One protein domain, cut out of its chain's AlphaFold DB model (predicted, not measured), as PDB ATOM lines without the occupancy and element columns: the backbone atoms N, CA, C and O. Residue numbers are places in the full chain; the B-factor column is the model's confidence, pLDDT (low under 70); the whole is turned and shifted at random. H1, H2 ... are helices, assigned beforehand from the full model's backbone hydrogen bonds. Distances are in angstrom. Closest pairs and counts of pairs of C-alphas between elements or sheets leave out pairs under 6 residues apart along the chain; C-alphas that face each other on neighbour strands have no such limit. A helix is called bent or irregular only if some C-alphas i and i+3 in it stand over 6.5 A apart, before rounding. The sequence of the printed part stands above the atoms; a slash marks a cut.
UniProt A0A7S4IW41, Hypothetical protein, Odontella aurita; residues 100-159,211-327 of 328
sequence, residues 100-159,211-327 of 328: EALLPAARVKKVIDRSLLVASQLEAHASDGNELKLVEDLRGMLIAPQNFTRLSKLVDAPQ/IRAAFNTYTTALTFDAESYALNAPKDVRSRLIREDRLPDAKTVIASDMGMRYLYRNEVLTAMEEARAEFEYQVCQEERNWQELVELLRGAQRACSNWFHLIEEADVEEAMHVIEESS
ATOM      1  N   GLU A 100      11.462 -13.690  24.290       93.31
ATOM      2  CA  GLU A 100      10.457 -14.506  23.593       93.31
ATOM      3  C   GLU A 100      11.039 -15.780  22.964       93.31
ATOM      4  O   GLU A 100      10.322 -16.779  22.810       93.31
ATOM      5  N   ALA A 101      12.334 -15.764  22.629       94.00
ATOM      6  CA  ALA A 101      13.046 -16.915  22.092       94.00
ATOM      7  C   ALA A 101      13.381 -17.956  23.174       94.00
ATOM      8  O   ALA A 101      13.537 -19.135  22.849       94.00
ATOM      9  N   LEU A 102      13.460 -17.551  24.448       95.50
ATOM     10  CA  LEU A 102      13.736 -18.432  25.588       95.50
ATOM     11  C   LEU A 102      12.483 -19.166  26.089       95.50
ATOM     12  O   LEU A 102      12.575 -20.292  26.586       95.50
ATOM     13  N   LEU A 103      11.300 -18.566  25.915       96.00
ATOM     14  CA  LEU A 103      10.034 -19.102  26.431       96.00
ATOM     15  C   LEU A 103       9.756 -20.568  26.035       96.00
ATOM     16  O   LEU A 103       9.336 -21.329  26.908       96.00
ATOM     17  N   PRO A 104       9.985 -21.031  24.787       96.62
ATOM     18  CA  PRO A 104       9.769 -22.437  24.441       96.62
ATOM     19  C   PRO A 104      10.615 -23.400  25.281       96.62
ATOM     20  O   PRO A 104      10.088 -24.389  25.788       96.62
ATOM     21  N   ALA A 105      11.906 -23.109  25.468       97.44
ATOM     22  CA  ALA A 105      12.798 -23.944  26.271       97.44
ATOM     23  C   ALA A 105      12.400 -23.921  27.756       97.44
ATOM     24  O   ALA A 105      12.424 -24.953  28.428       97.44
ATOM     25  N   ALA A 106      11.976 -22.768  28.276       97.62
ATOM     26  CA  ALA A 106      11.514 -22.660  29.658       97.62
ATOM     27  C   ALA A 106      10.204 -23.447  29.892       97.62
ATOM     28  O   ALA A 106      10.035 -24.077  30.937       97.62
ATOM     29  N   ARG A 107       9.317 -23.544  28.886       97.31
ATOM     30  CA  ARG A 107       8.143 -24.439  28.939       97.31
ATOM     31  C   ARG A 107       8.553 -25.910  29.001       97.31
ATOM     32  O   ARG A 107       7.979 -26.648  29.798       97.31
ATOM     33  N   VAL A 108       9.555 -26.325  28.217       98.00
ATOM     34  CA  VAL A 108      10.125 -27.684  28.300       98.00
ATOM     35  C   VAL A 108      10.613 -27.956  29.720       98.00
ATOM     36  O   VAL A 108      10.233 -28.967  30.307       98.00
ATOM     37  N   LYS A 109      11.391 -27.036  30.307       98.00
ATOM     38  CA  LYS A 109      11.879 -27.166  31.686       98.00
ATOM     39  C   LYS A 109      10.729 -27.365  32.678       98.00
ATOM     40  O   LYS A 109      10.758 -28.325  33.442       98.00
ATOM     41  N   LYS A 110       9.686 -26.530  32.616       97.44
ATOM     42  CA  LYS A 110       8.495 -26.651  33.477       97.44
ATOM     43  C   LYS A 110       7.793 -28.007  33.322       97.44
ATOM     44  O   LYS A 110       7.364 -28.578  34.320       97.44
ATOM     45  N   VAL A 111       7.684 -28.535  32.099       98.00
ATOM     46  CA  VAL A 111       7.087 -29.859  31.846       98.00
ATOM     47  C   VAL A 111       7.948 -30.985  32.413       98.00
ATOM     48  O   VAL A 111       7.397 -31.899  33.024       98.00
ATOM     49  N   ILE A 112       9.276 -30.916  32.277       98.44
ATOM     50  CA  ILE A 112      10.200 -31.902  32.863       98.44
ATOM     51  C   ILE A 112      10.097 -31.881  34.392       98.44
ATOM     52  O   ILE A 112       9.891 -32.927  35.006       98.44
ATOM     53  N   ASP A 113      10.163 -30.694  35.001       98.25
ATOM     54  CA  ASP A 113      10.080 -30.521  36.454       98.25
ATOM     55  C   ASP A 113       8.741 -31.043  37.007       98.25
ATOM     56  O   ASP A 113       8.707 -31.762  38.008       98.25
ATOM     57  N   ARG A 114       7.628 -30.745  36.321       98.00
ATOM     58  CA  ARG A 114       6.297 -31.235  36.704       98.00
ATOM     59  C   ARG A 114       6.160 -32.744  36.516       98.00
ATOM     60  O   ARG A 114       5.604 -33.401  37.391       98.00
ATOM     61  N   SER A 115       6.677 -33.296  35.418       98.38
ATOM     62  CA  SER A 115       6.676 -34.744  35.173       98.38
ATOM     63  C   SER A 115       7.428 -35.487  36.272       98.38
ATOM     64  O   SER A 115       6.915 -36.463  36.809       98.38
ATOM     65  N   LEU A 116       8.599 -34.990  36.678       98.56
ATOM     66  CA  LEU A 116       9.369 -35.581  37.770       98.56
ATOM     67  C   LEU A 116       8.600 -35.555  39.098       98.56
ATOM     68  O   LEU A 116       8.596 -36.546  39.828       98.56
ATOM     69  N   LEU A 117       7.936 -34.438  39.409       98.06
ATOM     70  CA  LEU A 117       7.127 -34.311  40.620       98.06
ATOM     71  C   LEU A 117       5.972 -35.321  40.632       98.06
ATOM     72  O   LEU A 117       5.780 -36.005  41.634       98.06
ATOM     73  N   VAL A 118       5.242 -35.459  39.521       97.81
ATOM     74  CA  VAL A 118       4.126 -36.414  39.411       97.81
ATOM     75  C   VAL A 118       4.625 -37.861  39.453       97.81
ATOM     76  O   VAL A 118       4.043 -38.676  40.162       97.81
ATOM     77  N   ALA A 119       5.731 -38.184  38.779       97.44
ATOM     78  CA  ALA A 119       6.332 -39.518  38.830       97.44
ATOM     79  C   ALA A 119       6.806 -39.887  40.246       97.44
ATOM     80  O   ALA A 119       6.578 -41.002  40.699       97.44
ATOM     81  N   SER A 120       7.384 -38.932  40.982       97.50
ATOM     82  CA  SER A 120       7.802 -39.154  42.374       97.50
ATOM     83  C   SER A 120       6.601 -39.376  43.306       97.50
ATOM     84  O   SER A 120       6.669 -40.179  44.232       97.50
ATOM     85  N   GLN A 121       5.480 -38.686  43.066       96.31
ATOM     86  CA  GLN A 121       4.230 -38.934  43.794       96.31
ATOM     87  C   GLN A 121       3.661 -40.316  43.478       96.31
ATOM     88  O   GLN A 121       3.181 -40.997  44.379       96.31
ATOM     89  N   LEU A 122       3.734 -40.730  42.215       95.00
ATOM     90  CA  LEU A 122       3.269 -42.032  41.758       95.00
ATOM     91  C   LEU A 122       4.085 -43.180  42.372       95.00
ATOM     92  O   LEU A 122       3.508 -44.181  42.786       95.00
ATOM     93  N   GLU A 123       5.403 -43.008  42.505       94.81
ATOM     94  CA  GLU A 123       6.289 -43.935  43.219       94.81
ATOM     95  C   GLU A 123       5.933 -44.024  44.716       94.81
ATOM     96  O   GLU A 123       5.809 -45.119  45.263       94.81
ATOM     97  N   ALA A 124       5.715 -42.883  45.378       93.81
ATOM     98  CA  ALA A 124       5.428 -42.834  46.814       93.81
ATOM     99  C   ALA A 124       4.015 -43.330  47.187       93.81
ATOM    100  O   ALA A 124       3.822 -43.879  48.271       93.81
ATOM    101  N   HIS A 125       3.033 -43.133  46.302       87.75
ATOM    102  CA  HIS A 125       1.606 -43.370  46.550       87.75
ATOM    103  C   HIS A 125       1.003 -44.425  45.614       87.75
ATOM    104  O   HIS A 125      -0.188 -44.374  45.310       87.75
ATOM    105  N   ALA A 126       1.797 -45.402  45.167       75.12
ATOM    106  CA  ALA A 126       1.364 -46.423  44.207       75.12
ATOM    107  C   ALA A 126       0.119 -47.229  44.645       75.12
ATOM    108  O   ALA A 126      -0.536 -47.845  43.814       75.12
ATOM    109  N   SER A 127      -0.226 -47.239  45.939       76.88
ATOM    110  CA  SER A 127      -1.407 -47.936  46.480       76.88
ATOM    111  C   SER A 127      -2.640 -47.046  46.683       76.88
ATOM    112  O   SER A 127      -3.707 -47.554  47.034       76.88
ATOM    113  N   ASP A 128      -2.521 -45.733  46.478       79.12
ATOM    114  CA  ASP A 128      -3.637 -44.808  46.651       79.12
ATOM    115  C   ASP A 128      -4.512 -44.790  45.387       79.12
ATOM    116  O   ASP A 128      -4.016 -44.778  44.261       79.12
ATOM    117  N   GLY A 129      -5.838 -44.693  45.548       84.38
ATOM    118  CA  GLY A 129      -6.808 -44.654  44.435       84.38
ATOM    119  C   GLY A 129      -6.652 -43.482  43.444       84.38
ATOM    120  O   GLY A 129      -7.459 -43.338  42.528       84.38
ATOM    121  N   ASN A 130      -5.624 -42.649  43.619       92.00
ATOM    122  CA  ASN A 130      -5.242 -41.551  42.736       92.00
ATOM    123  C   ASN A 130      -4.270 -41.965  41.617       92.00
ATOM    124  O   ASN A 130      -4.005 -41.143  40.739       92.00
ATOM    125  N   GLU A 131      -3.756 -43.200  41.613       92.81
ATOM    126  CA  GLU A 131      -2.764 -43.683  40.638       92.81
ATOM    127  C   GLU A 131      -3.183 -43.400  39.184       92.81
ATOM    128  O   GLU A 131      -2.434 -42.794  38.421       92.81
ATOM    129  N   LEU A 132      -4.421 -43.750  38.818       93.38
ATOM    130  CA  LEU A 132      -4.946 -43.555  37.461       93.38
ATOM    131  C   LEU A 132      -4.904 -42.088  37.015       93.38
ATOM    132  O   LEU A 132      -4.593 -41.803  35.861       93.38
ATOM    133  N   LYS A 133      -5.188 -41.154  37.928       95.44
ATOM    134  CA  LYS A 133      -5.154 -39.720  37.625       95.44
ATOM    135  C   LYS A 133      -3.722 -39.248  37.375       95.44
ATOM    136  O   LYS A 133      -3.484 -38.528  36.414       95.44
ATOM    137  N   LEU A 134      -2.778 -39.675  38.212       96.38
ATOM    138  CA  LEU A 134      -1.362 -39.324  38.073       96.38
ATOM    139  C   LEU A 134      -0.753 -39.918  36.790       96.38
ATOM    140  O   LEU A 134       0.025 -39.247  36.115       96.38
ATOM    141  N   VAL A 135      -1.142 -41.142  36.418       96.25
ATOM    142  CA  VAL A 135      -0.732 -41.781  35.155       96.25
ATOM    143  C   VAL A 135      -1.277 -41.019  33.946       96.25
ATOM    144  O   VAL A 135      -0.533 -40.796  32.992       96.25
ATOM    145  N   GLU A 136      -2.540 -40.588  33.970       96.81
ATOM    146  CA  GLU A 136      -3.105 -39.764  32.893       96.81
ATOM    147  C   GLU A 136      -2.444 -38.381  32.811       96.81
ATOM    148  O   GLU A 136      -2.113 -37.923  31.716       96.81
ATOM    149  N   ASP A 137      -2.154 -37.750  33.953       96.62
ATOM    150  CA  ASP A 137      -1.408 -36.491  33.996       96.62
ATOM    151  C   ASP A 137      -0.000 -36.661  33.382       96.62
ATOM    152  O   ASP A 137       0.422 -35.840  32.562       96.62
ATOM    153  N   LEU A 138       0.718 -37.747  33.707       97.12
ATOM    154  CA  LEU A 138       2.023 -38.069  33.105       97.12
ATOM    155  C   LEU A 138       1.926 -38.369  31.613       97.12
ATOM    156  O   LEU A 138       2.735 -37.854  30.842       97.12
ATOM    157  N   ARG A 139       0.931 -39.148  31.181       97.38
ATOM    158  CA  ARG A 139       0.676 -39.418  29.759       97.38
ATOM    159  C   ARG A 139       0.475 -38.109  29.001       97.38
ATOM    160  O   ARG A 139       1.050 -37.920  27.925       97.38
ATOM    161  N   GLY A 140      -0.302 -37.200  29.585       97.19
ATOM    162  CA  GLY A 140      -0.563 -35.872  29.055       97.19
ATOM    163  C   GLY A 140       0.686 -35.003  28.933       97.19
ATOM    164  O   GLY A 140       0.703 -34.150  28.061       97.19
ATOM    165  N   MET A 141       1.724 -35.215  29.748       97.19
ATOM    166  CA  MET A 141       2.978 -34.445  29.711       97.19
ATOM    167  C   MET A 141       4.081 -35.094  28.859       97.19
ATOM    168  O   MET A 141       4.823 -34.387  28.177       97.19
ATOM    169  N   LEU A 142       4.204 -36.424  28.896       96.88
ATOM    170  CA  LEU A 142       5.297 -37.158  28.250       96.88
ATOM    171  C   LEU A 142       4.978 -37.556  26.808       96.88
ATOM    172  O   LEU A 142       5.861 -37.468  25.953       96.88
ATOM    173  N   ILE A 143       3.741 -37.988  26.542       96.75
ATOM    174  CA  ILE A 143       3.350 -38.617  25.270       96.75
ATOM    175  C   ILE A 143       2.589 -37.645  24.368       96.75
ATOM    176  O   ILE A 143       2.822 -37.610  23.160       96.75
ATOM    177  N   ALA A 144       1.675 -36.850  24.930       94.94
ATOM    178  CA  ALA A 144       0.899 -35.907  24.131       94.94
ATOM    179  C   ALA A 144       1.777 -34.751  23.599       94.94
ATOM    180  O   ALA A 144       2.661 -34.272  24.318       94.94
ATOM    181  N   PRO A 145       1.529 -34.266  22.365       92.44
ATOM    182  CA  PRO A 145       2.265 -33.137  21.796       92.44
ATOM    183  C   PRO A 145       1.989 -31.855  22.593       92.44
ATOM    184  O   PRO A 145       0.839 -31.425  22.724       92.44
ATOM    185  N   GLN A 146       3.046 -31.225  23.109       92.81
ATOM    186  CA  GLN A 146       2.964 -30.040  23.972       92.81
ATOM    187  C   GLN A 146       2.965 -28.733  23.174       92.81
ATOM    188  O   GLN A 146       2.530 -27.697  23.673       92.81
ATOM    189  N   ASN A 147       3.427 -28.765  21.921       93.19
ATOM    190  CA  ASN A 147       3.489 -27.622  21.015       93.19
ATOM    191  C   ASN A 147       4.241 -26.409  21.605       93.19
ATOM    192  O   ASN A 147       3.774 -25.269  21.510       93.19
ATOM    193  N   PHE A 148       5.423 -26.629  22.192       94.56
ATOM    194  CA  PHE A 148       6.198 -25.609  22.925       94.56
ATOM    195  C   PHE A 148       6.463 -24.303  22.157       94.56
ATOM    196  O   PHE A 148       6.568 -23.234  22.766       94.56
ATOM    197  N   THR A 149       6.569 -24.375  20.829       91.00
ATOM    198  CA  THR A 149       6.907 -23.252  19.944       91.00
ATOM    199  C   THR A 149       5.691 -22.490  19.416       91.00
ATOM    200  O   THR A 149       5.851 -21.384  18.910       91.00
ATOM    201  N   ARG A 150       4.464 -23.015  19.557       84.31
ATOM    202  CA  ARG A 150       3.264 -22.466  18.890       84.31
ATOM    203  C   ARG A 150       2.903 -21.043  19.323       84.31
ATOM    204  O   ARG A 150       2.328 -20.294  18.540       84.31
ATOM    205  N   LEU A 151       3.204 -20.692  20.571       77.94
ATOM    206  CA  LEU A 151       2.887 -19.381  21.144       77.94
ATOM    207  C   LEU A 151       3.985 -18.339  20.907       77.94
ATOM    208  O   LEU A 151       3.758 -17.155  21.136       77.94
ATOM    209  N   SER A 152       5.167 -18.765  20.470       76.81
ATOM    210  CA  SER A 152       6.279 -17.859  20.212       76.81
ATOM    211  C   SER A 152       6.274 -17.485  18.734       76.81
ATOM    212  O   SER A 152       6.210 -18.355  17.866       76.81
ATOM    213  N   LYS A 153       6.346 -16.183  18.428       74.12
ATOM    214  CA  LYS A 153       6.663 -15.738  17.068       74.12
ATOM    215  C   LYS A 153       8.076 -16.230  16.776       74.12
ATOM    216  O   LYS A 153       9.036 -15.675  17.298       74.12
ATOM    217  N   LEU A 154       8.181 -17.325  16.028       66.06
ATOM    218  CA  LEU A 154       9.469 -17.881  15.639       66.06
ATOM    219  C   LEU A 154      10.232 -16.795  14.885       66.06
ATOM    220  O   LEU A 154       9.747 -16.274  13.881       66.06
ATOM    221  N   VAL A 155      11.408 -16.439  15.397       70.25
ATOM    222  CA  VAL A 155      12.371 -15.666  14.619       70.25
ATOM    223  C   VAL A 155      12.701 -16.526  13.408       70.25
ATOM    224  O   VAL A 155      13.154 -17.663  13.558       70.25
ATOM    225  N   ASP A 156      12.404 -16.019  12.212       69.69
ATOM    226  CA  ASP A 156      12.671 -16.761  10.990       69.69
ATOM    227  C   ASP A 156      14.153 -17.118  10.940       69.69
ATOM    228  O   ASP A 156      15.031 -16.253  11.020       69.69
ATOM    229  N   ALA A 157      14.432 -18.417  10.814       69.94
ATOM    230  CA  ALA A 157      15.798 -18.886  10.689       69.94
ATOM    231  C   ALA A 157      16.475 -18.165   9.508       69.94
ATOM    232  O   ALA A 157      15.865 -18.017   8.439       69.94
ATOM    233  N   PRO A 158      17.740 -17.737   9.660       74.62
ATOM    234  CA  PRO A 158      18.425 -17.000   8.614       74.62
ATOM    235  C   PRO A 158      18.492 -17.845   7.337       74.62
ATOM    236  O   PRO A 158      18.981 -18.975   7.339       74.62
ATOM    237  N   GLN A 159      17.996 -17.279   6.235       81.12
ATOM    238  CA  GLN A 159      17.969 -17.930   4.916       81.12
ATOM    239  C   GLN A 159      19.352 -17.980   4.252       81.12
ATOM    240  O   GLN A 159      19.550 -18.665   3.247       81.12
ATOM    241  N   ILE A 211      10.850 -30.693  21.425       96.81
ATOM    242  CA  ILE A 211      11.857 -30.316  22.421       96.81
ATOM    243  C   ILE A 211      13.078 -29.750  21.693       96.81
ATOM    244  O   ILE A 211      13.588 -28.689  22.062       96.81
ATOM    245  N   ARG A 212      13.506 -30.400  20.601       95.81
ATOM    246  CA  ARG A 212      14.590 -29.892  19.747       95.81
ATOM    247  C   ARG A 212      14.241 -28.513  19.192       95.81
ATOM    248  O   ARG A 212      15.059 -27.602  19.304       95.81
ATOM    249  N   ALA A 213      13.034 -28.343  18.653       94.31
ATOM    250  CA  ALA A 213      12.570 -27.060  18.128       94.31
ATOM    251  C   ALA A 213      12.545 -25.955  19.204       94.31
ATOM    252  O   ALA A 213      12.944 -24.818  18.939       94.31
ATOM    253  N   ALA A 214      12.133 -26.285  20.432       95.94
ATOM    254  CA  ALA A 214      12.085 -25.346  21.549       95.94
ATOM    255  C   ALA A 214      13.474 -24.801  21.920       95.94
ATOM    256  O   ALA A 214      13.662 -23.587  21.968       95.94
ATOM    257  N   PHE A 215      14.466 -25.676  22.109       96.31
ATOM    258  CA  PHE A 215      15.842 -25.245  22.378       96.31
ATOM    259  C   PHE A 215      16.465 -24.519  21.179       96.31
ATOM    260  O   PHE A 215      17.166 -23.517  21.349       96.31
ATOM    261  N   ASN A 216      16.179 -24.976  19.956       93.69
ATOM    262  CA  ASN A 216      16.711 -24.357  18.745       93.69
ATOM    263  C   ASN A 216      16.202 -22.926  18.545       93.69
ATOM    264  O   ASN A 216      16.967 -22.079  18.081       93.69
ATOM    265  N   THR A 217      14.971 -22.628  18.969       93.44
ATOM    266  CA  THR A 217      14.406 -21.269  18.920       93.44
ATOM    267  C   THR A 217      15.312 -20.264  19.637       93.44
ATOM    268  O   THR A 217      15.642 -19.227  19.069       93.44
ATOM    269  N   TYR A 218      15.806 -20.605  20.830       93.81
ATOM    270  CA  TYR A 218      16.738 -19.748  21.563       93.81
ATOM    271  C   TYR A 218      18.124 -19.723  20.907       93.81
ATOM    272  O   TYR A 218      18.659 -18.660  20.614       93.81
ATOM    273  N   THR A 219      18.701 -20.895  20.609       93.12
ATOM    274  CA  THR A 219      20.082 -20.963  20.086       93.12
ATOM    275  C   THR A 219      20.268 -20.298  18.721       93.12
ATOM    276  O   THR A 219      21.362 -19.837  18.414       93.12
ATOM    277  N   THR A 220      19.222 -20.241  17.893       89.56
ATOM    278  CA  THR A 220      19.272 -19.569  16.587       89.56
ATOM    279  C   THR A 220      19.121 -18.052  16.698       89.56
ATOM    280  O   THR A 220      19.597 -17.345  15.811       89.56
ATOM    281  N   ALA A 221      18.511 -17.565  17.782       90.56
ATOM    282  CA  ALA A 221      18.339 -16.148  18.093       90.56
ATOM    283  C   ALA A 221      19.502 -15.555  18.913       90.56
ATOM    284  O   ALA A 221      19.492 -14.359  19.200       90.56
ATOM    285  N   LEU A 222      20.498 -16.370  19.282       89.94
ATOM    286  CA  LEU A 222      21.671 -15.913  20.022       89.94
ATOM    287  C   LEU A 222      22.464 -14.874  19.234       89.94
ATOM    288  O   LEU A 222      22.835 -15.064  18.073       89.94
ATOM    289  N   THR A 223      22.782 -13.793  19.930       86.31
ATOM    290  CA  THR A 223      23.689 -12.752  19.478       86.31
ATOM    291  C   THR A 223      24.966 -12.823  20.303       86.31
ATOM    292  O   THR A 223      24.946 -12.847  21.534       86.31
ATOM    293  N   PHE A 224      26.091 -12.901  19.598       83.50
ATOM    294  CA  PHE A 224      27.418 -12.865  20.195       83.50
ATOM    295  C   PHE A 224      28.007 -11.487  19.935       83.50
ATOM    296  O   PHE A 224      28.139 -11.076  18.781       83.50
ATOM    297  N   ASP A 225      28.355 -10.783  21.002       78.00
ATOM    298  CA  ASP A 225      29.079  -9.526  20.901       78.00
ATOM    299  C   ASP A 225      30.586  -9.809  20.906       78.00
ATOM    300  O   ASP A 225      31.153 -10.250  21.903       78.00
ATOM    301  N   ALA A 226      31.232  -9.600  19.758       67.94
ATOM    302  CA  ALA A 226      32.638  -9.939  19.562       67.94
ATOM    303  C   ALA A 226      33.589  -9.129  20.460       67.94
ATOM    304  O   ALA A 226      34.704  -9.582  20.711       67.94
ATOM    305  N   GLU A 227      33.162  -7.958  20.939       66.88
ATOM    306  CA  GLU A 227      33.993  -7.068  21.757       66.88
ATOM    307  C   GLU A 227      33.941  -7.415  23.252       66.88
ATOM    308  O   GLU A 227      34.898  -7.157  23.979       66.88
ATOM    309  N   SER A 228      32.851  -8.034  23.712       65.81
ATOM    310  CA  SER A 228      32.596  -8.304  25.133       65.81
ATOM    311  C   SER A 228      32.589  -9.790  25.500       65.81
ATOM    312  O   SER A 228      32.512 -10.132  26.684       65.81
ATOM    313  N   TYR A 229      32.718 -10.692  24.520       66.00
ATOM    314  CA  TYR A 229      32.593 -12.125  24.768       66.00
ATOM    315  C   TYR A 229      33.748 -12.689  25.606       66.00
ATOM    316  O   TYR A 229      34.877 -12.864  25.139       66.00
ATOM    317  N   ALA A 230      33.449 -13.023  26.863       70.62
ATOM    318  CA  ALA A 230      34.414 -13.623  27.768       70.62
ATOM    319  C   ALA A 230      34.421 -15.152  27.647       70.62
ATOM    320  O   ALA A 230      33.383 -15.808  27.610       70.62
ATOM    321  N   LEU A 231      35.619 -15.737  27.686       75.38
ATOM    322  CA  LEU A 231      35.798 -17.185  27.770       75.38
ATOM    323  C   LEU A 231      35.040 -17.760  28.980       75.38
ATOM    324  O   LEU A 231      35.371 -17.444  30.129       75.38
ATOM    325  N   ASN A 232      34.084 -18.657  28.715       71.25
ATOM    326  CA  ASN A 232      33.328 -19.403  29.724       71.25
ATOM    327  C   ASN A 232      34.201 -20.507  30.360       71.25
ATOM    328  O   ASN A 232      34.015 -21.700  30.146       71.25
ATOM    329  N   ALA A 233      35.240 -20.085  31.080       77.69
ATOM    330  CA  ALA A 233      36.164 -20.942  31.811       77.69
ATOM    331  C   ALA A 233      36.381 -20.392  33.227       77.69
ATOM    332  O   ALA A 233      36.335 -19.162  33.416       77.69
ATOM    333  N   PRO A 234      36.671 -21.267  34.213       82.06
ATOM    334  CA  PRO A 234      36.977 -20.838  35.571       82.06
ATOM    335  C   PRO A 234      38.178 -19.885  35.584       82.06
ATOM    336  O   PRO A 234      39.074 -19.957  34.734       82.06
ATOM    337  N   LYS A 235      38.199 -18.984  36.573       86.75
ATOM    338  CA  LYS A 235      39.196 -17.907  36.694       86.75
ATOM    339  C   LYS A 235      40.638 -18.424  36.632       86.75
ATOM    340  O   LYS A 235      41.482 -17.785  36.008       86.75
ATOM    341  N   ASP A 236      40.898 -19.594  37.210       89.75
ATOM    342  CA  ASP A 236      42.233 -20.201  37.256       89.75
ATOM    343  C   ASP A 236      42.739 -20.618  35.872       89.75
ATOM    344  O   ASP A 236      43.894 -20.364  35.523       89.75
ATOM    345  N   VAL A 237      41.863 -21.208  35.051       88.25
ATOM    346  CA  VAL A 237      42.184 -21.591  33.667       88.25
ATOM    347  C   VAL A 237      42.420 -20.340  32.831       88.25
ATOM    348  O   VAL A 237      43.410 -20.259  32.109       88.25
ATOM    349  N   ARG A 238      41.570 -19.322  32.991       85.81
ATOM    350  CA  ARG A 238      41.722 -18.042  32.293       85.81
ATOM    351  C   ARG A 238      43.041 -17.358  32.646       85.81
ATOM    352  O   ARG A 238      43.768 -16.939  31.755       85.81
ATOM    353  N   SER A 239      43.390 -17.303  33.934       87.25
ATOM    354  CA  SER A 239      44.656 -16.721  34.389       87.25
ATOM    355  C   SER A 239      45.867 -17.469  33.831       87.25
ATOM    356  O   SER A 239      46.848 -16.833  33.454       87.25
ATOM    357  N   ARG A 240      45.795 -18.802  33.724       93.12
ATOM    358  CA  ARG A 240      46.849 -19.614  33.105       93.12
ATOM    359  C   ARG A 240      47.021 -19.296  31.620       93.12
ATOM    360  O   ARG A 240      48.139 -19.027  31.202       93.12
ATOM    361  N   LEU A 241      45.928 -19.252  30.856       89.56
ATOM    362  CA  LEU A 241      45.964 -18.938  29.421       89.56
ATOM    363  C   LEU A 241      46.517 -17.536  29.143       89.56
ATOM    364  O   LEU A 241      47.244 -17.359  28.172       89.56
ATOM    365  N   ILE A 242      46.225 -16.567  30.019       88.62
ATOM    366  CA  ILE A 242      46.793 -15.214  29.941       88.62
ATOM    367  C   ILE A 242      48.312 -15.245  30.154       88.62
ATOM    368  O   ILE A 242      49.047 -14.611  29.408       88.62
ATOM    369  N   ARG A 243      48.804 -15.986  31.157       91.00
ATOM    370  CA  ARG A 243      50.251 -16.082  31.438       91.00
ATOM    371  C   ARG A 243      51.023 -16.797  30.331       91.00
ATOM    372  O   ARG A 243      52.196 -16.508  30.136       91.00
ATOM    373  N   GLU A 244      50.378 -17.740  29.653       94.44
ATOM    374  CA  GLU A 244      50.967 -18.507  28.551       94.44
ATOM    375  C   GLU A 244      50.815 -17.824  27.180       94.44
ATOM    376  O   GLU A 244      51.290 -18.381  26.195       94.44
ATOM    377  N   ASP A 245      50.157 -16.659  27.103       86.50
ATOM    378  CA  ASP A 245      49.796 -15.961  25.855       86.50
ATOM    379  C   ASP A 245      49.055 -16.864  24.844       86.50
ATOM    380  O   ASP A 245      49.253 -16.830  23.631       86.50
ATOM    381  N   ARG A 246      48.196 -17.743  25.374       88.25
ATOM    382  CA  ARG A 246      47.412 -18.739  24.620       88.25
ATOM    383  C   ARG A 246      45.920 -18.452  24.710       88.25
ATOM    384  O   ARG A 246      45.114 -19.363  24.906       88.25
ATOM    385  N   LEU A 247      45.539 -17.181  24.628       85.50
ATOM    386  CA  LEU A 247      44.127 -16.820  24.644       85.50
ATOM    387  C   LEU A 247      43.436 -17.342  23.371       85.50
ATOM    388  O   LEU A 247      43.925 -17.104  22.267       85.50
ATOM    389  N   PRO A 248      42.319 -18.078  23.510       84.69
ATOM    390  CA  PRO A 248      41.576 -18.575  22.363       84.69
ATOM    391  C   PRO A 248      40.965 -17.415  21.577       84.69
ATOM    392  O   PRO A 248      40.468 -16.451  22.158       84.69
ATOM    393  N   ASP A 249      40.954 -17.540  20.250       84.50
ATOM    394  CA  ASP A 249      40.251 -16.604  19.373       84.50
ATOM    395  C   ASP A 249      38.744 -16.622  19.678       84.50
ATOM    396  O   ASP A 249      38.178 -17.686  19.953       84.50
ATOM    397  N   ALA A 250      38.071 -15.475  19.567       80.56
ATOM    398  CA  ALA A 250      36.641 -15.335  19.849       80.56
ATOM    399  C   ALA A 250      35.803 -16.378  19.090       80.56
ATOM    400  O   ALA A 250      34.879 -16.970  19.648       80.56
ATOM    401  N   LYS A 251      36.189 -16.702  17.848       80.94
ATOM    402  CA  LYS A 251      35.553 -17.754  17.037       80.94
ATOM    403  C   LYS A 251      35.606 -19.124  17.704       80.94
ATOM    404  O   LYS A 251      34.623 -19.859  17.675       80.94
ATOM    405  N   THR A 252      36.746 -19.470  18.297       83.75
ATOM    406  CA  THR A 252      36.928 -20.759  18.978       83.75
ATOM    407  C   THR A 252      36.124 -20.820  20.271       83.75
ATOM    408  O   THR A 252      35.538 -21.858  20.571       83.75
ATOM    409  N   VAL A 253      36.006 -19.697  20.989       84.12
ATOM    410  CA  VAL A 253      35.167 -19.602  22.190       84.12
ATOM    411  C   VAL A 253      33.687 -19.754  21.835       84.12
ATOM    412  O   VAL A 253      33.007 -20.583  22.433       84.12
ATOM    413  N   ILE A 254      33.198 -19.026  20.824       84.94
ATOM    414  CA  ILE A 254      31.806 -19.115  20.349       84.94
ATOM    415  C   ILE A 254      31.491 -20.538  19.878       84.94
ATOM    416  O   ILE A 254      30.456 -21.100  20.232       84.94
ATOM    417  N   ALA A 255      32.394 -21.150  19.105       86.19
ATOM    418  CA  ALA A 255      32.230 -22.527  18.647       86.19
ATOM    419  C   ALA A 255      32.155 -23.514  19.822       86.19
ATOM    420  O   ALA A 255      31.323 -24.422  19.803       86.19
ATOM    421  N   SER A 256      32.980 -23.317  20.854       87.19
ATOM    422  CA  SER A 256      32.943 -24.124  22.073       87.19
ATOM    423  C   SER A 256      31.617 -23.967  22.825       87.19
ATOM    424  O   SER A 256      31.031 -24.973  23.215       87.19
ATOM    425  N   ASP A 257      31.114 -22.742  23.007       89.38
ATOM    426  CA  ASP A 257      29.835 -22.483  23.691       89.38
ATOM    427  C   ASP A 257      28.650 -23.101  22.940       89.38
ATOM    428  O   ASP A 257      27.846 -23.830  23.525       89.38
ATOM    429  N   MET A 258      28.592 -22.916  21.619       90.31
ATOM    430  CA  MET A 258      27.574 -23.549  20.775       90.31
ATOM    431  C   MET A 258      27.654 -25.077  20.828       90.31
ATOM    432  O   MET A 258      26.621 -25.745  20.899       90.31
ATOM    433  N   GLY A 259      28.867 -25.639  20.846       91.88
ATOM    434  CA  GLY A 259      29.087 -27.071  21.031       91.88
ATOM    435  C   GLY A 259      28.498 -27.586  22.346       91.88
ATOM    436  O   GLY A 259      27.787 -28.592  22.343       91.88
ATOM    437  N   MET A 260      28.714 -26.864  23.450       92.12
ATOM    438  CA  MET A 260      28.146 -27.205  24.761       92.12
ATOM    439  C   MET A 260      26.615 -27.141  24.765       92.12
ATOM    440  O   MET A 260      25.967 -28.056  25.275       92.12
ATOM    441  N   ARG A 261      26.017 -26.118  24.140       94.69
ATOM    442  CA  ARG A 261      24.551 -26.007  24.008       94.69
ATOM    443  C   ARG A 261      23.958 -27.195  23.259       94.69
ATOM    444  O   ARG A 261      22.954 -27.749  23.700       94.69
ATOM    445  N   TYR A 262      24.569 -27.603  22.145       94.00
ATOM    446  CA  TYR A 262      24.098 -28.762  21.383       94.00
ATOM    447  C   TYR A 262      24.279 -30.072  22.141       94.00
ATOM    448  O   TYR A 262      23.399 -30.929  22.065       94.00
ATOM    449  N   LEU A 263      25.381 -30.216  22.880       95.88
ATOM    450  CA  LEU A 263      25.634 -31.382  23.717       95.88
ATOM    451  C   LEU A 263      24.551 -31.525  24.791       95.88
ATOM    452  O   LEU A 263      23.857 -32.538  24.797       95.88
ATOM    453  N   TYR A 264      24.321 -30.497  25.613       97.31
ATOM    454  CA  TYR A 264      23.303 -30.563  26.669       97.31
ATOM    455  C   TYR A 264      21.883 -30.695  26.116       97.31
ATOM    456  O   TYR A 264      21.087 -31.455  26.655       97.31
ATOM    457  N   ARG A 265      21.564 -30.029  24.998       97.25
ATOM    458  CA  ARG A 265      20.280 -30.229  24.309       97.25
ATOM    459  C   ARG A 265      20.098 -31.699  23.928       97.25
ATOM    460  O   ARG A 265      19.041 -32.260  24.181       97.25
ATOM    461  N   ASN A 266      21.106 -32.323  23.317       97.00
ATOM    462  CA  ASN A 266      21.014 -33.727  22.917       97.00
ATOM    463  C   ASN A 266      20.892 -34.660  24.133       97.00
ATOM    464  O   ASN A 266      20.124 -35.611  24.066       97.00
ATOM    465  N   GLU A 267      21.575 -34.363  25.244       97.94
ATOM    466  CA  GLU A 267      21.401 -35.100  26.506       97.94
ATOM    467  C   GLU A 267      19.958 -35.017  27.024       97.94
ATOM    468  O   GLU A 267      19.402 -36.036  27.426       97.94
ATOM    469  N   VAL A 268      19.319 -33.839  26.960       98.44
ATOM    470  CA  VAL A 268      17.893 -33.688  27.310       98.44
ATOM    471  C   VAL A 268      17.012 -34.543  26.403       98.44
ATOM    472  O   VAL A 268      16.108 -35.211  26.895       98.44
ATOM    473  N   LEU A 269      17.265 -34.535  25.092       97.44
ATOM    474  CA  LEU A 269      16.476 -35.303  24.127       97.44
ATOM    475  C   LEU A 269      16.559 -36.803  24.395       97.44
ATOM    476  O   LEU A 269      15.523 -37.445  24.525       97.44
ATOM    477  N   THR A 270      17.770 -37.338  24.554       98.00
ATOM    478  CA  THR A 270      17.969 -38.758  24.861       98.00
ATOM    479  C   THR A 270      17.308 -39.140  26.183       98.00
ATOM    480  O   THR A 270      16.544 -40.098  26.215       98.00
ATOM    481  N   ALA A 271      17.505 -38.356  27.248       98.12
ATOM    482  CA  ALA A 271      16.893 -38.650  28.544       98.12
ATOM    483  C   ALA A 271      15.352 -38.605  28.497       98.12
ATOM    484  O   ALA A 271      14.683 -39.391  29.164       98.12
ATOM    485  N   MET A 272      14.771 -37.702  27.699       98.38
ATOM    486  CA  MET A 272      13.319 -37.627  27.514       98.38
ATOM    487  C   MET A 272      12.769 -38.756  26.637       98.38
ATOM    488  O   MET A 272      11.664 -39.226  26.895       98.38
ATOM    489  N   GLU A 273      13.505 -39.203  25.618       98.06
ATOM    490  CA  GLU A 273      13.152 -40.389  24.826       98.06
ATOM    491  C   GLU A 273      13.171 -41.660  25.689       98.06
ATOM    492  O   GLU A 273      12.217 -42.436  25.645       98.06
ATOM    493  N   GLU A 274      14.196 -41.830  26.528       98.50
ATOM    494  CA  GLU A 274      14.295 -42.936  27.488       98.50
ATOM    495  C   GLU A 274      13.142 -42.898  28.501       98.50
ATOM    496  O   GLU A 274      12.455 -43.900  28.686       98.50
ATOM    497  N   ALA A 275      12.850 -41.733  29.093       98.50
ATOM    498  CA  ALA A 275      11.738 -41.583  30.035       98.50
ATOM    499  C   ALA A 275      10.366 -41.871  29.393       98.50
ATOM    500  O   ALA A 275       9.489 -42.444  30.037       98.50
ATOM    501  N   ARG A 276      10.161 -41.495  28.123       98.31
ATOM    502  CA  ARG A 276       8.933 -41.822  27.376       98.31
ATOM    503  C   ARG A 276       8.793 -43.324  27.160       98.31
ATOM    504  O   ARG A 276       7.725 -43.864  27.432       98.31
ATOM    505  N   ALA A 277       9.857 -43.975  26.695       98.25
ATOM    506  CA  ALA A 277       9.862 -45.414  26.461       98.25
ATOM    507  C   ALA A 277       9.598 -46.190  27.759       98.25
ATOM    508  O   ALA A 277       8.782 -47.111  27.770       98.25
ATOM    509  N   GLU A 278      10.227 -45.771  28.858       98.50
ATOM    510  CA  GLU A 278      10.031 -46.385  30.169       98.50
ATOM    511  C   GLU A 278       8.605 -46.180  30.690       98.50
ATOM    512  O   GLU A 278       7.967 -47.119  31.157       98.50
ATOM    513  N   PHE A 279       8.044 -44.977  30.543       98.38
ATOM    514  CA  PHE A 279       6.651 -44.727  30.907       98.38
ATOM    515  C   PHE A 279       5.681 -45.637  30.136       98.38
ATOM    516  O   PHE A 279       4.791 -46.245  30.733       98.38
ATOM    517  N   GLU A 280       5.849 -45.765  28.817       97.94
ATOM    518  CA  GLU A 280       5.017 -46.653  27.996       97.94
ATOM    519  C   GLU A 280       5.166 -48.124  28.395       97.94
ATOM    520  O   GLU A 280       4.168 -48.853  28.448       97.94
ATOM    521  N   TYR A 281       6.391 -48.547  28.713       97.88
ATOM    522  CA  TYR A 281       6.678 -49.882  29.221       97.88
ATOM    523  C   TYR A 281       5.934 -50.152  30.535       97.88
ATOM    524  O   TYR A 281       5.178 -51.123  30.609       97.88
ATOM    525  N   GLN A 282       6.064 -49.267  31.529       96.81
ATOM    526  CA  GLN A 282       5.442 -49.424  32.850       96.81
ATOM    527  C   GLN A 282       3.913 -49.428  32.792       96.81
ATOM    528  O   GLN A 282       3.260 -50.191  33.501       96.81
ATOM    529  N   VAL A 283       3.310 -48.639  31.900       96.12
ATOM    530  CA  VAL A 283       1.849 -48.635  31.710       96.12
ATOM    531  C   VAL A 283       1.320 -49.994  31.232       96.12
ATOM    532  O   VAL A 283       0.172 -50.337  31.525       96.12
ATOM    533  N   CYS A 284       2.137 -50.776  30.520       96.56
ATOM    534  CA  CYS A 284       1.765 -52.096  30.015       96.56
ATOM    535  C   CYS A 284       2.002 -53.235  31.022       96.56
ATOM    536  O   CYS A 284       1.536 -54.348  30.773       96.56
ATOM    537  N   GLN A 285       2.719 -52.988  32.123       95.62
ATOM    538  CA  GLN A 285       2.997 -53.995  33.149       95.62
ATOM    539  C   GLN A 285       1.837 -54.141  34.144       95.62
ATOM    540  O   GLN A 285       1.119 -53.181  34.437       95.62
ATOM    541  N   GLU A 286       1.670 -55.359  34.671       91.88
ATOM    542  CA  GLU A 286       0.725 -55.656  35.760       91.88
ATOM    543  C   GLU A 286       1.262 -55.156  37.110       91.88
ATOM    544  O   GLU A 286       0.535 -54.524  37.872       91.88
ATOM    545  N   GLU A 287       2.552 -55.381  37.373       92.88
ATOM    546  CA  GLU A 287       3.273 -54.854  38.533       92.88
ATOM    547  C   GLU A 287       4.138 -53.674  38.089       92.88
ATOM    548  O   GLU A 287       5.145 -53.848  37.401       92.88
ATOM    549  N   ARG A 288       3.720 -52.457  38.444       92.94
ATOM    550  CA  ARG A 288       4.368 -51.224  37.987       92.94
ATOM    551  C   ARG A 288       5.453 -50.789  38.960       92.94
ATOM    552  O   ARG A 288       5.199 -50.670  40.158       92.94
ATOM    553  N   ASN A 289       6.640 -50.497  38.437       94.62
ATOM    554  CA  ASN A 289       7.742 -49.922  39.199       94.62
ATOM    555  C   ASN A 289       8.163 -48.584  38.585       94.62
ATOM    556  O   ASN A 289       8.808 -48.529  37.542       94.62
ATOM    557  N   TRP A 290       7.823 -47.491  39.262       96.25
ATOM    558  CA  TRP A 290       8.068 -46.135  38.770       96.25
ATOM    559  C   TRP A 290       9.464 -45.588  39.107       96.25
ATOM    560  O   TRP A 290       9.796 -44.484  38.676       96.25
ATOM    561  N   GLN A 291      10.292 -46.337  39.844       97.50
ATOM    562  CA  GLN A 291      11.603 -45.869  40.303       97.50
ATOM    563  C   GLN A 291      12.547 -45.534  39.135       97.50
ATOM    564  O   GLN A 291      13.180 -44.478  39.132       97.50
ATOM    565  N   GLU A 292      12.614 -46.394  38.115       97.31
ATOM    566  CA  GLU A 292      13.473 -46.171  36.944       97.31
ATOM    567  C   GLU A 292      13.032 -44.929  36.156       97.31
ATOM    568  O   GLU A 292      13.857 -44.081  35.808       97.31
ATOM    569  N   LEU A 293      11.719 -44.732  35.987       98.12
ATOM    570  CA  LEU A 293      11.165 -43.523  35.375       98.12
ATOM    571  C   LEU A 293      11.573 -42.252  36.141       98.12
ATOM    572  O   LEU A 293      11.946 -41.248  35.528       98.12
ATOM    573  N   VAL A 294      11.529 -42.281  37.476       98.38
ATOM    574  CA  VAL A 294      11.960 -41.159  38.324       98.38
ATOM    575  C   VAL A 294      13.452 -40.868  38.132       98.38
ATOM    576  O   VAL A 294      13.843 -39.702  38.027       98.38
ATOM    577  N   GLU A 295      14.299 -41.892  38.042       98.25
ATOM    578  CA  GLU A 295      15.736 -41.729  37.791       98.25
ATOM    579  C   GLU A 295      16.027 -41.124  36.407       98.25
ATOM    580  O   GLU A 295      16.825 -40.181  36.310       98.25
ATOM    581  N   LEU A 296      15.334 -41.587  35.362       98.25
ATOM    582  CA  LEU A 296      15.441 -41.048  34.001       98.25
ATOM    583  C   LEU A 296      14.996 -39.579  33.939       98.25
ATOM    584  O   LEU A 296      15.715 -38.731  33.404       98.25
ATOM    585  N   LEU A 297      13.873 -39.230  34.578       98.50
ATOM    586  CA  LEU A 297      13.384 -37.847  34.649       98.50
ATOM    587  C   LEU A 297      14.321 -36.930  35.451       98.50
ATOM    588  O   LEU A 297      14.531 -35.779  35.062       98.50
ATOM    589  N   ARG A 298      14.967 -37.423  36.519       98.62
ATOM    590  CA  ARG A 298      16.056 -36.690  37.200       98.62
ATOM    591  C   ARG A 298      17.264 -36.489  36.285       98.62
ATOM    592  O   ARG A 298      17.951 -35.471  36.383       98.62
ATOM    593  N   GLY A 299      17.564 -37.451  35.412       98.06
ATOM    594  CA  GLY A 299      18.562 -37.308  34.348       98.06
ATOM    595  C   GLY A 299      18.222 -36.153  33.405       98.06
ATOM    596  O   GLY A 299      19.028 -35.231  33.249       98.06
ATOM    597  N   ALA A 300      16.998 -36.146  32.874       98.25
ATOM    598  CA  ALA A 300      16.497 -35.097  31.990       98.25
ATOM    599  C   ALA A 300      16.505 -33.711  32.660       98.25
ATOM    600  O   ALA A 300      16.973 -32.739  32.064       98.25
ATOM    601  N   GLN A 301      16.065 -33.615  33.920       98.38
ATOM    602  CA  GLN A 301      16.080 -32.368  34.690       98.38
ATOM    603  C   GLN A 301      17.500 -31.812  34.860       98.38
ATOM    604  O   GLN A 301      17.721 -30.611  34.678       98.38
ATOM    605  N   ARG A 302      18.477 -32.667  35.190       98.38
ATOM    606  CA  ARG A 302      19.883 -32.256  35.337       98.38
ATOM    607  C   ARG A 302      20.470 -31.770  34.015       98.38
ATOM    608  O   ARG A 302      21.069 -30.699  33.989       98.38
ATOM    609  N   ALA A 303      20.257 -32.506  32.923       97.81
ATOM    610  CA  ALA A 303      20.705 -32.097  31.590       97.81
ATOM    611  C   ALA A 303      20.082 -30.753  31.171       97.81
ATOM    612  O   ALA A 303      20.775 -29.864  30.676       97.81
ATOM    613  N   CYS A 304      18.790 -30.566  31.454       98.31
ATOM    614  CA  CYS A 304      18.081 -29.321  31.181       98.31
ATOM    615  C   CYS A 304      18.673 -28.167  32.003       98.31
ATOM    616  O   CYS A 304      19.015 -27.124  31.455       98.31
ATOM    617  N   SER A 305      18.905 -28.381  33.299       98.06
ATOM    618  CA  SER A 305      19.524 -27.385  34.184       98.06
ATOM    619  C   SER A 305      20.930 -26.982  33.718       98.06
ATOM    620  O   SER A 305      21.258 -25.797  33.723       98.06
ATOM    621  N   ASN A 306      21.734 -27.936  33.234       97.12
ATOM    622  CA  ASN A 306      23.049 -27.654  32.648       97.12
ATOM    623  C   ASN A 306      22.947 -26.779  31.392       97.12
ATOM    624  O   ASN A 306      23.759 -25.874  31.206       97.12
ATOM    625  N   TRP A 307      21.940 -27.012  30.546       97.44
ATOM    626  CA  TRP A 307      21.685 -26.167  29.381       97.44
ATOM    627  C   TRP A 307      21.313 -24.733  29.792       97.44
ATOM    628  O   TRP A 307      21.870 -23.777  29.251       97.44
ATOM    629  N   PHE A 308      20.441 -24.573  30.795       97.06
ATOM    630  CA  PHE A 308      20.045 -23.263  31.329       97.06
ATOM    631  C   PHE A 308      21.185 -22.518  32.031       97.06
ATOM    632  O   PHE A 308      21.223 -21.292  31.992       97.06
ATOM    633  N   HIS A 309      22.169 -23.222  32.597       95.31
ATOM    634  CA  HIS A 309      23.351 -22.598  33.199       95.31
ATOM    635  C   HIS A 309      24.189 -21.779  32.190       95.31
ATOM    636  O   HIS A 309      24.941 -20.873  32.566       95.31
ATOM    637  N   LEU A 310      24.032 -22.046  30.888       93.06
ATOM    638  CA  LEU A 310      24.661 -21.286  29.804       93.06
ATOM    639  C   LEU A 310      23.970 -19.938  29.519       93.06
ATOM    640  O   LEU A 310      24.408 -19.207  28.631       93.06
ATOM    641  N   ILE A 311      22.897 -19.607  30.238       94.12
ATOM    642  CA  ILE A 311      22.099 -18.380  30.101       94.12
ATOM    643  C   ILE A 311      22.264 -17.540  31.377       94.12
ATOM    644  O   ILE A 311      22.734 -18.045  32.404       94.12
ATOM    645  N   GLU A 312      22.007 -16.235  31.316       92.69
ATOM    646  CA  GLU A 312      22.003 -15.391  32.517       92.69
ATOM    647  C   GLU A 312      20.812 -15.735  33.410       92.69
ATOM    648  O   GLU A 312      19.701 -15.928  32.929       92.69
ATOM    649  N   GLU A 313      21.050 -15.840  34.720       93.88
ATOM    650  CA  GLU A 313      20.028 -16.287  35.678       93.88
ATOM    651  C   GLU A 313      18.808 -15.356  35.683       93.88
ATOM    652  O   GLU A 313      17.684 -15.845  35.726       93.88
ATOM    653  N   ALA A 314      19.022 -14.045  35.515       94.25
ATOM    654  CA  ALA A 314      17.952 -13.053  35.422       94.25
ATOM    655  C   ALA A 314      16.974 -13.343  34.266       94.25
ATOM    656  O   ALA A 314      15.764 -13.341  34.479       94.25
ATOM    657  N   ASP A 315      17.488 -13.660  33.072       94.75
ATOM    658  CA  ASP A 315      16.655 -13.973  31.901       94.75
ATOM    659  C   ASP A 315      15.861 -15.273  32.114       94.75
ATOM    660  O   ASP A 315      14.722 -15.415  31.665       94.75
ATOM    661  N   VAL A 316      16.462 -16.246  32.811       96.50
ATOM    662  CA  VAL A 316      15.812 -17.521  33.135       96.50
ATOM    663  C   VAL A 316      14.687 -17.317  34.146       96.50
ATOM    664  O   VAL A 316      13.597 -17.857  33.950       96.50
ATOM    665  N   GLU A 317      14.927 -16.548  35.205       96.75
ATOM    666  CA  GLU A 317      13.918 -16.212  36.214       96.75
ATOM    667  C   GLU A 317      12.739 -15.460  35.592       96.75
ATOM    668  O   GLU A 317      11.585 -15.835  35.810       96.75
ATOM    669  N   GLU A 318      13.020 -14.465  34.747       96.62
ATOM    670  CA  GLU A 318      11.997 -13.704  34.033       96.62
ATOM    671  C   GLU A 318      11.169 -14.600  33.099       96.62
ATOM    672  O   GLU A 318       9.936 -14.575  33.133       96.62
ATOM    673  N   ALA A 319      11.818 -15.473  32.322       96.38
ATOM    674  CA  ALA A 319      11.122 -16.406  31.437       96.38
ATOM    675  C   ALA A 319      10.219 -17.382  32.210       96.38
ATOM    676  O   ALA A 319       9.100 -17.674  31.775       96.38
ATOM    677  N   MET A 320      10.685 -17.891  33.355       97.00
ATOM    678  CA  MET A 320       9.895 -18.777  34.212       97.00
ATOM    679  C   MET A 320       8.690 -18.045  34.814       97.00
ATOM    680  O   MET A 320       7.586 -18.591  34.783       97.00
ATOM    681  N   HIS A 321       8.867 -16.798  35.261       97.19
ATOM    682  CA  HIS A 321       7.786 -15.955  35.773       97.19
ATOM    683  C   HIS A 321       6.686 -15.730  34.724       97.19
ATOM    684  O   HIS A 321       5.513 -15.999  34.989       97.19
ATOM    685  N   VAL A 322       7.055 -15.348  33.495       96.25
ATOM    686  CA  VAL A 322       6.103 -15.160  32.379       96.25
ATOM    687  C   VAL A 322       5.290 -16.435  32.114       96.25
ATOM    688  O   VAL A 322       4.085 -16.387  31.852       96.25
ATOM    689  N   ILE A 323       5.922 -17.607  32.206       95.00
ATOM    690  CA  ILE A 323       5.240 -18.893  32.010       95.00
ATOM    691  C   ILE A 323       4.289 -19.215  33.166       95.00
ATOM    692  O   ILE A 323       3.232 -19.813  32.944       95.00
ATOM    693  N   GLU A 324       4.642 -18.871  34.401       94.19
ATOM    694  CA  GLU A 324       3.766 -19.038  35.563       94.19
ATOM    695  C   GLU A 324       2.530 -18.148  35.481       94.19
ATOM    696  O   GLU A 324       1.418 -18.644  35.679       94.19
ATOM    697  N   GLU A 325       2.697 -16.884  35.100       95.19
ATOM    698  CA  GLU A 325       1.589 -15.954  34.880       95.19
ATOM    699  C   GLU A 325       0.662 -16.420  33.761       95.19
ATOM    700  O   GLU A 325      -0.549 -16.442  33.947       95.19
ATOM    701  N   SER A 326       1.216 -16.896  32.640       89.19
ATOM    702  CA  SER A 326       0.416 -17.403  31.514       89.19
ATOM    703  C   SER A 326      -0.399 -18.665  31.831       89.19
ATOM    704  O   SER A 326      -1.248 -19.058  31.035       89.19
ATOM    705  N   SER A 327      -0.114 -19.327  32.959       84.19
ATOM    706  CA  SER A 327      -0.807 -20.547  33.390       84.19
ATOM    707  C   SER A 327      -1.929 -20.321  34.407       84.19
ATOM    708  O   SER A 327      -2.580 -21.298  34.778       84.19
TER     709      SER A 327
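Overview. This is residues 100 to 159 and 211 to 327 of the 328 residues of the protein "Hypothetical protein" of Odontella aurita (UniProt A0A7S4IW41). A loose, elongated bundle of five helices: the long helix H5 runs along it, H6 folds back beside H5, H1 lies beside H6, and the shorter H2 and H3 pack on different parts of H1. H7 crosses the first part of H1, while H4 lies far off, past the beginning of H5, where residues 240 to 245 stick out. The printed part has 177 residues with seven named helices, H1 to H7 in order along the chain, and no named strand; the class is all helix, with 123 residues in the named helices. The whole is loose, with a radius of gyration of the C-alphas of 19.5 A, and the C-alphas span 65 by 36 by 28 A.

Arrangement. H5, residues 250 to 284, is the longest helix. It forms a helical hairpin with H6, residues 291 to 308: the two touch at a shallow tilt of 20 degrees, opposite ways, and their closest C-alphas, those of Ala 271 and Ala 300, are 5.0 A apart. H1, residues 100 to 124, is the hub and touches four other helices. It touches H6 at a shallow tilt of 23 degrees, opposite ways, with the C-alphas of Leu 116 and Leu 297 closest at 5.6 A. H1 and H5 are near each other, with 7 pairs of C-alphas within 10 A. H2, residues 131 to 142, makes a helical hairpin with H1, which touches it with residues 111 to 122 alone; the closest C-alphas, of Ser 115 and Leu 138, are 6.1 A apart, and the shallow tilt is 25 degrees. H3, residues 211 to 221, touches residues 101 to 108 of H1 alone, at a shallow tilt of 30 degrees, opposite ways, with the C-alphas of Ala 101 and Tyr 218 closest at 4.7 A. H3 also touches residues 258 to 269 of H5 alone, at a shallow tilt of 16 degrees, opposite ways; the closest C-alphas are those of Phe 215 and Arg 265, at 6.9 A. H1, H2, H3, H5 and H6 form a bundle, a group of helices packed together. H7, residues 313 to 325, touches residues 102 to 107 of H1 alone, with the C-alphas of Leu 103 and Ala 319 closest at 5.8 A; at 72 degrees it is only just about perpendicular to H1. H4, residues 235 to 243, touches no helix. Every O i to N i+4 pair is within hydrogen-bond range in H2, H4, H5, H6 and H7; in H1 it is 19 of 21 and in H3 5 of 7.

Along the chain. H5 measures 51.7 A from C-alpha 250 at (36.641, -15.335, 19.849) to C-alpha 284 at (1.765, -52.096, 30.015). H1 measures 37.0 A and begins with C-alpha 100 at (10.457, -14.506, 23.593); it is only just irregular, with C-alphas 101 and 104 6.8 A apart. H6 measures 25.7 A and H7 18.5 A, the latter ending with C-alpha 325 at (1.589, -15.954, 34.880). H2 and H3 each measure 16.2 A, and H4 12.4 A.

Size, cuts and confidence. The two C-alphas farthest apart, those of Gly 129 and Asp 245, are 66.1 A from each other. Residues 160 to 210 are not printed, and C-alphas 159 and 211 are 22.3 A apart across this cut. The link from H3 to H4 is long, with 13 residues, and the link from H6 to H7 is tight. The mean pLDDT of the printed part is 91.6; residue 154, residues 156 to 157 and residues 226 to 229 are under 70.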